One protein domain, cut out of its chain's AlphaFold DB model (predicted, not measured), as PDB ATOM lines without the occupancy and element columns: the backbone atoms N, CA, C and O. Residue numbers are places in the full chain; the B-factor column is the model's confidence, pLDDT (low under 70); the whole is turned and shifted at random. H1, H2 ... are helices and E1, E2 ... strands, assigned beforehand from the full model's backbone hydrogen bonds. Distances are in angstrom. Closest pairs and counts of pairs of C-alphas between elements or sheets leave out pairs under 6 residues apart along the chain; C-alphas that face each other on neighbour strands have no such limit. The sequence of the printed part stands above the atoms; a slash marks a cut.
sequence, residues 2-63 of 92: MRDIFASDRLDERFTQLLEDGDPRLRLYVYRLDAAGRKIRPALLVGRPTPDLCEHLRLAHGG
ATOM      1  N   MET A   2    -110.078  63.083  44.706       75.44
ATOM      2  CA  MET A   2    -111.329  63.683  45.208       75.44
ATOM      3  C   MET A   2    -111.748  62.975  46.502       75.44
ATOM      4  O   MET A   2    -111.621  61.756  46.597       75.44
ATOM      5  N   ARG A   3    -112.199  63.745  47.499       87.31
ATOM      6  CA  ARG A   3    -112.627  63.217  48.803       87.31
ATOM      7  C   ARG A   3    -113.978  62.526  48.666       87.31
ATOM      8  O   ARG A   3    -114.816  63.012  47.909       87.31
ATOM      9  N   ASP A   4    -114.175  61.426  49.384       92.56
ATOM     10  CA  ASP A   4    -115.514  60.871  49.578       92.56
ATOM     11  C   ASP A   4    -116.281  61.792  50.535       92.56
ATOM     12  O   ASP A   4    -115.755  62.159  51.587       92.56
ATOM     13  N   ILE A   5    -117.465  62.232  50.120       94.25
ATOM     14  CA  ILE A   5    -118.295  63.172  50.877       94.25
ATOM     15  C   ILE A   5    -118.874  62.493  52.119       94.25
ATOM     16  O   ILE A   5    -118.850  63.094  53.186       94.25
ATOM     17  N   PHE A   6    -119.298  61.232  52.013       92.06
ATOM     18  CA  PHE A   6    -119.946  60.505  53.112       92.06
ATOM     19  C   PHE A   6    -118.950  59.825  54.059       92.06
ATOM     20  O   PHE A   6    -119.343  59.232  55.053       92.06
ATOM     21  N   ALA A   7    -117.648  59.917  53.778       90.19
ATOM     22  CA  ALA A   7    -116.603  59.447  54.690       90.19
ATOM     23  C   ALA A   7    -116.208  60.492  55.753       90.19
ATOM     24  O   ALA A   7    -115.264  60.272  56.510       90.19
ATOM     25  N   SER A   8    -116.857  61.660  55.773       90.69
ATOM     26  CA  SER A   8    -116.580  62.734  56.723       90.69
ATOM     27  C   SER A   8    -117.877  63.421  57.119       90.69
ATOM     28  O   SER A   8    -118.462  64.111  56.289       90.69
ATOM     29  N   ASP A   9    -118.246  63.329  58.395       89.50
ATOM     30  CA  ASP A   9    -119.467  63.937  58.948       89.50
ATOM     31  C   ASP A   9    -119.585  65.418  58.565       89.50
ATOM     32  O   ASP A   9    -120.606  65.875  58.068       89.50
ATOM     33  N   ARG A  10    -118.474  66.163  58.649       92.56
ATOM     34  CA  ARG A  10    -118.432  67.579  58.256       92.56
ATOM     35  C   ARG A  10    -118.748  67.811  56.772       92.56
ATOM     36  O   ARG A  10    -119.297  68.853  56.414       92.56
ATOM     37  N   LEU A  11    -118.305  66.921  55.884       93.56
ATOM     38  CA  LEU A  11    -118.589  67.038  54.450       93.56
ATOM     39  C   LEU A  11    -120.011  66.590  54.129       93.56
ATOM     40  O   LEU A  11    -120.630  67.221  53.274       93.56
ATOM     41  N   ASP A  12    -120.511  65.565  54.811       95.44
ATOM     42  CA  ASP A  12    -121.884  65.083  54.688       95.44
ATOM     43  C   ASP A  12    -122.897  66.144  55.144       95.44
ATOM     44  O   ASP A  12    -123.769  66.557  54.376       95.44
ATOM     45  N   GLU A  13    -122.696  66.720  56.332       96.50
ATOM     46  CA  GLU A  13    -123.502  67.833  56.841       96.50
ATOM     47  C   GLU A  13    -123.476  69.027  55.882       96.50
ATOM     48  O   GLU A  13    -124.521  69.580  55.529       96.50
ATOM     49  N   ARG A  14    -122.284  69.420  55.406       96.75
ATOM     50  CA  ARG A  14    -122.158  70.534  54.457       96.75
ATOM     51  C   ARG A  14    -122.854  70.229  53.135       96.75
ATOM     52  O   ARG A  14    -123.427  71.131  52.530       96.75
ATOM     53  N   PHE A  15    -122.765  68.994  52.660       97.31
ATOM     54  CA  PHE A  15    -123.423  68.571  51.437       97.31
ATOM     55  C   PHE A  15    -124.942  68.645  51.584       97.31
ATOM     56  O   PHE A  15    -125.571  69.310  50.766       97.31
ATOM     57  N   THR A  16    -125.497  68.088  52.660       96.75
ATOM     58  CA  THR A  16    -126.931  68.146  52.980       96.75
ATOM     59  C   THR A  16    -127.431  69.591  53.061       96.75
ATOM     60  O   THR A  16    -128.362  69.956  52.347       96.75
ATOM     61  N   GLN A  17    -126.730  70.462  53.799       97.56
ATOM     62  CA  GLN A  17    -127.058  71.895  53.869       97.56
ATOM     63  C   GLN A  17    -127.086  72.567  52.491       97.56
ATOM     64  O   GLN A  17    -127.948  73.395  52.217       97.56
ATOM     65  N   LEU A  18    -126.137  72.236  51.610       97.81
ATOM     66  CA  LEU A  18    -126.071  72.814  50.267       97.81
ATOM     67  C   LEU A  18    -127.153  72.276  49.322       97.81
ATOM     68  O   LEU A  18    -127.471  72.963  48.353       97.81
ATOM     69  N   LEU A  19    -127.683  71.070  49.555       97.31
ATOM     70  CA  LEU A  19    -128.808  70.529  48.785       97.31
ATOM     71  C   LEU A  19    -130.132  71.224  49.128       97.31
ATOM     72  O   LEU A  19    -130.996  71.322  48.259       97.31
ATOM     73  N   GLU A  20    -130.259  71.722  50.358       97.12
ATOM     74  CA  GLU A  20    -131.436  72.439  50.865       97.12
ATOM     75  C   GLU A  20    -131.330  73.969  50.724       97.12
ATOM     76  O   GLU A  20    -132.331  74.679  50.839       97.12
ATOM     77  N   ASP A  21    -130.133  74.502  50.459       95.31
ATOM     78  CA  ASP A  21    -129.894  75.941  50.325       95.31
ATOM     79  C   ASP A  21    -130.598  76.515  49.079       95.31
ATOM     80  O   ASP A  21    -130.275  76.207  47.928       95.31
ATOM     81  N   GLY A  22    -131.569  77.396  49.330       92.38
ATOM     82  CA  GLY A  22    -132.381  78.059  48.312       92.38
ATOM     83  C   GLY A  22    -131.688  79.191  47.543       92.38
ATOM     84  O   GLY A  22    -132.349  79.833  46.723       92.38
ATOM     85  N   ASP A  23    -130.400  79.480  47.778       95.62
ATOM     86  CA  ASP A  23    -129.686  80.545  47.067       95.62
ATOM     87  C   ASP A  23    -129.698  80.297  45.540       95.62
ATOM     88  O   ASP A  23    -129.118  79.324  45.038       95.62
ATOM     89  N   PRO A  24    -130.289  81.208  44.739       94.19
ATOM     90  CA  PRO A  24    -130.401  81.047  43.292       94.19
ATOM     91  C   PRO A  24    -129.051  81.031  42.557       94.19
ATOM     92  O   PRO A  24    -129.013  80.679  41.370       94.19
ATOM     93  N   ARG A  25    -127.951  81.408  43.217       96.50
ATOM     94  CA  ARG A  25    -126.578  81.383  42.691       96.50
ATOM     95  C   ARG A  25    -125.914  80.015  42.819       96.50
ATOM     96  O   ARG A  25    -124.853  79.823  42.214       96.50
ATOM     97  N   LEU A  26    -126.499  79.088  43.579       97.62
ATOM     98  CA  LEU A  26    -125.965  77.742  43.707       97.62
ATOM     99  C   LEU A  26    -126.159  76.937  42.427       97.62
ATOM    100  O   LEU A  26    -127.233  76.909  41.817       97.62
ATOM    101  N   ARG A  27    -125.089  76.269  42.002       98.06
ATOM    102  CA  ARG A  27    -125.085  75.364  40.856       98.06
ATOM    103  C   ARG A  27    -124.399  74.061  41.220       98.06
ATOM    104  O   ARG A  27    -123.235  74.053  41.619       98.06
ATOM    105  N   LEU A  28    -125.139  72.980  41.038       98.19
ATOM    106  CA  LEU A  28    -124.710  71.601  41.152       98.19
ATOM    107  C   LEU A  28    -124.291  71.083  39.773       98.19
ATOM    108  O   LEU A  28    -124.989  71.293  38.781       98.19
ATOM    109  N   TYR A  29    -123.177  70.362  39.740       98.31
ATOM    110  CA  TYR A  29    -122.713  69.588  38.598       98.31
ATOM    111  C   TYR A  29    -122.435  68.163  39.053       98.31
ATOM    112  O   TYR A  29    -121.710  67.958  40.032       98.31
ATOM    113  N   VAL A  30    -122.949  67.190  38.308       98.19
ATOM    114  CA  VAL A  30    -122.726  65.769  38.581       98.19
ATOM    115  C   VAL A  30    -122.136  65.090  37.359       98.19
ATOM    116  O   VAL A  30    -122.649  65.221  36.252       98.19
ATOM    117  N   TYR A  31    -121.059  64.342  37.564       98.31
ATOM    118  CA  TYR A  31    -120.378  63.571  36.531       98.31
ATOM    119  C   TYR A  31    -120.334  62.107  36.939       98.31
ATOM    120  O   TYR A  31    -120.047  61.798  38.097       98.31
ATOM    121  N   ARG A  32    -120.522  61.202  35.977       97.12
ATOM    122  CA  ARG A  32    -120.151  59.800  36.172       97.12
ATOM    123  C   ARG A  32    -118.631  59.681  36.240       97.12
ATOM    124  O   ARG A  32    -117.921  60.427  35.559       97.12
ATOM    125  N   LEU A  33    -118.143  58.755  37.055       96.38
ATOM    126  CA  LEU A  33    -116.734  58.384  37.073       96.38
ATOM    127  C   LEU A  33    -116.507  57.095  36.279       96.38
ATOM    128  O   LEU A  33    -117.325  56.179  36.338       96.38
ATOM    129  N   ASP A  34    -115.407  57.038  35.530       94.69
ATOM    130  CA  ASP A  34    -114.927  55.795  34.925       94.69
ATOM    131  C   ASP A  34    -114.218  54.901  35.961       94.69
ATOM    132  O   ASP A  34    -114.038  55.281  37.122       94.69
ATOM    133  N   ALA A  35    -113.784  53.709  35.541       92.00
ATOM    134  CA  ALA A  35    -113.081  52.760  36.411       92.00
ATOM    135  C   ALA A  35    -111.760  53.311  36.989       92.00
ATOM    136  O   ALA A  35    -111.296  52.841  38.023       92.00
ATOM    137  N   ALA A  36    -111.170  54.327  36.350       92.81
ATOM    138  CA  ALA A  36    -109.969  55.013  36.821       92.81
ATOM    139  C   ALA A  36    -110.288  56.234  37.711       92.81
ATOM    140  O   ALA A  36    -109.379  56.963  38.111       92.81
ATOM    141  N   GLY A  37    -111.565  56.494  38.017       92.44
ATOM    142  CA  GLY A  37    -112.004  57.628  38.830       92.44
ATOM    143  C   GLY A  37    -111.998  58.971  38.093       92.44
ATOM    144  O   GLY A  37    -112.006  60.025  38.736       92.44
ATOM    145  N   ARG A  38    -111.973  58.972  36.756       95.06
ATOM    146  CA  ARG A  38    -111.987  60.187  35.928       95.06
ATOM    147  C   ARG A  38    -113.416  60.556  35.549       95.06
ATOM    148  O   ARG A  38    -114.245  59.692  35.285       95.06
ATOM    149  N   LYS A  39    -113.701  61.859  35.491       96.81
ATOM    150  CA  LYS A  39    -115.013  62.382  35.079       96.81
ATOM    151  C   LYS A  39    -115.270  62.062  33.612       96.81
ATOM    152  O   LYS A  39    -114.529  62.525  32.747       96.81
ATOM    153  N   ILE A  40    -116.355  61.350  33.346       96.75
ATOM    154  CA  ILE A  40    -116.901  61.182  32.003       96.75
ATOM    155  C   ILE A  40    -117.654  62.470  31.651       96.75
ATOM    156  O   ILE A  40    -118.393  62.999  32.481       96.75
ATOM    157  N   ARG A  41    -117.420  63.011  30.451       94.69
ATOM    158  CA  ARG A  41    -118.081  64.228  29.951       94.69
ATOM    159  C   ARG A  41    -119.107  63.875  28.865       94.69
ATOM    160  O   ARG A  41    -118.847  62.934  28.117       94.69
ATOM    161  N   PRO A  42    -120.205  64.645  28.726       95.88
ATOM    162  CA  PRO A  42    -120.583  65.819  29.529       95.88
ATOM    163  C   PRO A  42    -121.072  65.451  30.944       95.88
ATOM    164  O   PRO A  42    -121.124  64.280  31.308       95.88
ATOM    165  N   ALA A  43    -121.373  66.461  31.767       97.12
ATOM    166  CA  ALA A  43    -122.021  66.238  33.060       97.12
ATOM    167  C   ALA A  43    -123.376  65.538  32.860       97.12
ATOM    168  O   ALA A  43    -124.095  65.860  31.918       97.12
ATOM    169  N   LEU A  44    -123.723  64.617  33.764       96.50
ATOM    170  CA  LEU A  44    -125.042  63.981  33.798       96.50
ATOM    171  C   LEU A  44    -126.123  64.984  34.195       96.50
ATOM    172  O   LEU A  44    -127.195  65.000  33.605       96.50
ATOM    173  N   LEU A  45    -125.823  65.819  35.192       96.62
ATOM    174  CA  LEU A  45    -126.741  66.821  35.718       96.62
ATOM    175  C   LEU A  45    -126.014  68.149  35.882       96.62
ATOM    176  O   LEU A  45    -124.888  68.198  36.391       96.62
ATOM    177  N   VAL A  46    -126.689  69.220  35.476       97.31
ATOM    178  CA  VAL A  46    -126.298  70.606  35.733       97.31
ATOM    179  C   VAL A  46    -127.553  71.361  36.141       97.31
ATOM    180  O   VAL A  46    -128.509  71.419  35.374       97.31
ATOM    181  N   GLY A  47    -127.573  71.937  37.339       96.19
ATOM    182  CA  GLY A  47    -128.790  72.575  37.834       96.19
ATOM    183  C   GLY A  47    -128.647  73.209  39.205       96.19
ATOM    184  O   GLY A  47    -127.538  73.442  39.685       96.19
ATOM    185  N   ARG A  48    -129.783  73.518  39.831       96.69
ATOM    186  CA  ARG A  48    -129.814  73.859  41.257       96.69
ATOM    187  C   ARG A  48    -129.598  72.584  42.083       96.69
ATOM    188  O   ARG A  48    -130.007  71.515  41.627       96.69
ATOM    189  N   PRO A  49    -128.948  72.673  43.254       96.94
ATOM    190  CA  PRO A  49    -128.982  71.588  44.225       96.94
ATOM    191  C   PRO A  49    -130.426  71.201  44.569       96.94
ATOM    192  O   PRO A  49    -131.332  72.029  44.486       96.94
ATOM    193  N   THR A  50    -130.635  69.929  44.893       95.31
ATOM    194  CA  THR A  50    -131.941  69.390  45.281       95.31
ATOM    195  C   THR A  50    -131.746  68.311  46.349       95.31
ATOM    196  O   THR A  50    -130.808  67.516  46.207       95.31
ATOM    197  N   PRO A  51    -132.600  68.251  47.388       96.06
ATOM    198  CA  PRO A  51    -132.528  67.211  48.420       96.06
ATOM    199  C   PRO A  51    -132.636  65.788  47.851       96.06
ATOM    200  O   PRO A  51    -131.962  64.875  48.324       96.06
ATOM    201  N   ASP A  52    -133.374  65.614  46.753       95.56
ATOM    202  CA  ASP A  52    -133.650  64.302  46.153       95.56
ATOM    203  C   ASP A  52    -132.511  63.794  45.255       95.56
ATOM    204  O   ASP A  52    -132.649  62.789  44.553       95.56
ATOM    205  N   LEU A  53    -131.359  64.473  45.243       95.88
ATOM    206  CA  LEU A  53    -130.265  64.184  44.318       95.88
ATOM    207  C   LEU A  53    -129.812  62.719  44.374       95.88
ATOM    208  O   LEU A  53    -129.634  62.084  43.335       95.88
ATOM    209  N   CYS A  54    -129.602  62.176  45.573       94.94
ATOM    210  CA  CYS A  54    -129.120  60.805  45.735       94.94
ATOM    211  C   CYS A  54    -130.148  59.773  45.252       94.94
ATOM    212  O   CYS A  54    -129.778  58.779  44.624       94.94
ATOM    213  N   GLU A  55    -131.432  60.009  45.515       94.56
ATOM    214  CA  GLU A  55    -132.508  59.148  45.030       94.56
ATOM    215  C   GLU A  55    -132.634  59.230  43.509       94.56
ATOM    216  O   GLU A  55    -132.643  58.200  42.834       94.56
ATOM    217  N   HIS A  56    -132.600  60.438  42.950       94.06
ATOM    218  CA  HIS A  56    -132.611  60.645  41.510       94.06
ATOM    219  C   HIS A  56    -131.438  59.930  40.818       94.06
ATOM    220  O   HIS A  56    -131.637  59.205  39.846       94.06
ATOM    221  N   LEU A  57    -130.212  60.057  41.339       94.69
ATOM    222  CA  LEU A  57    -129.039  59.361  40.796       94.69
ATOM    223  C   LEU A  57    -129.151  57.833  40.904       94.69
ATOM    224  O   LEU A  57    -128.667  57.108  40.031       94.69
ATOM    225  N   ARG A  58    -129.799  57.327  41.955       94.00
ATOM    226  CA  ARG A  58    -130.077  55.897  42.104       94.00
ATOM    227  C   ARG A  58    -131.071  55.410  41.054       94.00
ATOM    228  O   ARG A  58    -130.773  54.443  40.361       94.00
ATOM    229  N   LEU A  59    -132.219  56.076  40.932       92.75
ATOM    230  CA  LEU A  59    -133.335  55.638  40.091       92.75
ATOM    231  C   LEU A  59    -133.083  55.893  38.601       92.75
ATOM    232  O   LEU A  59    -133.268  54.996  37.786       92.75
ATOM    233  N   ALA A  60    -132.621  57.091  38.239       93.25
ATOM    234  CA  ALA A  60    -132.436  57.483  36.841       93.25
ATOM    235  C   ALA A  60    -131.102  57.003  36.248       93.25
ATOM    236  O   ALA A  60    -130.972  56.873  35.032       93.25
ATOM    237  N   HIS A  61    -130.095  56.749  37.092       92.06
ATOM    238  CA  HIS A  61    -128.743  56.418  36.634       92.06
ATOM    239  C   HIS A  61    -128.180  55.115  37.217       92.06
ATOM    240  O   HIS A  61    -127.015  54.800  36.968       92.06
ATOM    241  N   GLY A  62    -128.968  54.338  37.963       90.06
ATOM    242  CA  GLY A  62    -128.545  53.029  38.468       90.06
ATOM    243  C   GLY A  62    -127.379  53.100  39.457       90.06
ATOM    244  O   GLY A  62    -126.571  52.176  39.516       90.06
ATOM    245  N   GLY A  63    -127.251  54.200  40.206       90.00
ATOM    246  CA  GLY A  63    -126.207  54.365  41.219       90.00
ATOM    247  C   GLY A  63    -124.772  54.336  40.664       90.00
ATOM    248  O   GLY A  63    -124.511  54.674  39.506       90.00
TER     249      GLY A  63
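This is residues 2 to 63 of the 92 residues of an uncharacterized protein of Alphaproteobacteria bacterium (UniProt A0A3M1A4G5). A two-stranded hairpin, a long E1 beside a short E2, comes with two helices about perpendicular to each other: H1 is near E1, and after E2 the chain folds back into H2, which begins at Leu 53 close to Leu 19 of H1 and runs back roughly against the direction of E2. Residues 33 to 44 form a long loop between the strands, at the end of E1 away from H1. The printed part has 62 residues, with two named helices and two named strands in the order H1, E1, E2, H2; the sheet, order E1 - E2, is antiparallel and the class is mixed, helices and strands. It is only just compact, close to loose, with a radius of gyration of the C-alphas of 12.3 A, and spans 32 by 24 by 21 A.

H1, residues 9 to 20, is near E1, residues 26 to 32, with 5 pairs of C-alphas within 10 A. E1 and E2, residues 45 to 47, are antiparallel at 178 degrees and form a hairpin. C-alphas 29 and 46 face each other at 4.7 A; N 28 and O 47, at 2.8 A, and N 30 and O 45, at 2.9 A, are within hydrogen-bond range. H2, residues 53 to 61, is close to H1 but not clearly touching: their closest C-alphas, Leu 19 and Leu 53, are 7.9 A apart. Their lines are about perpendicular, at 79 degrees. H1 and E2 are apart, as are E1 and H2. In H1 and H2 every O i to N i+4 pair is within hydrogen-bond range.

H1 begins at C-alpha 9, (-119.467, 63.937, 58.948), and measures 16.8 A. E1, 20.3 A long, begins at C-alpha 26, (-125.965, 77.742, 43.707). E2 measures 6.5 A. H2, 11.0 A long, ends at C-alpha 61, (-128.743, 56.418, 36.634).

The two C-alphas farthest apart, Gly 22 and Ala 36, are 34.1 A apart. The link from E1 to E2 is long; those from H1 to E1 and from E2 to H2 are tight. The printed part has no cut, and no printed residue is under 70 in pLDDT.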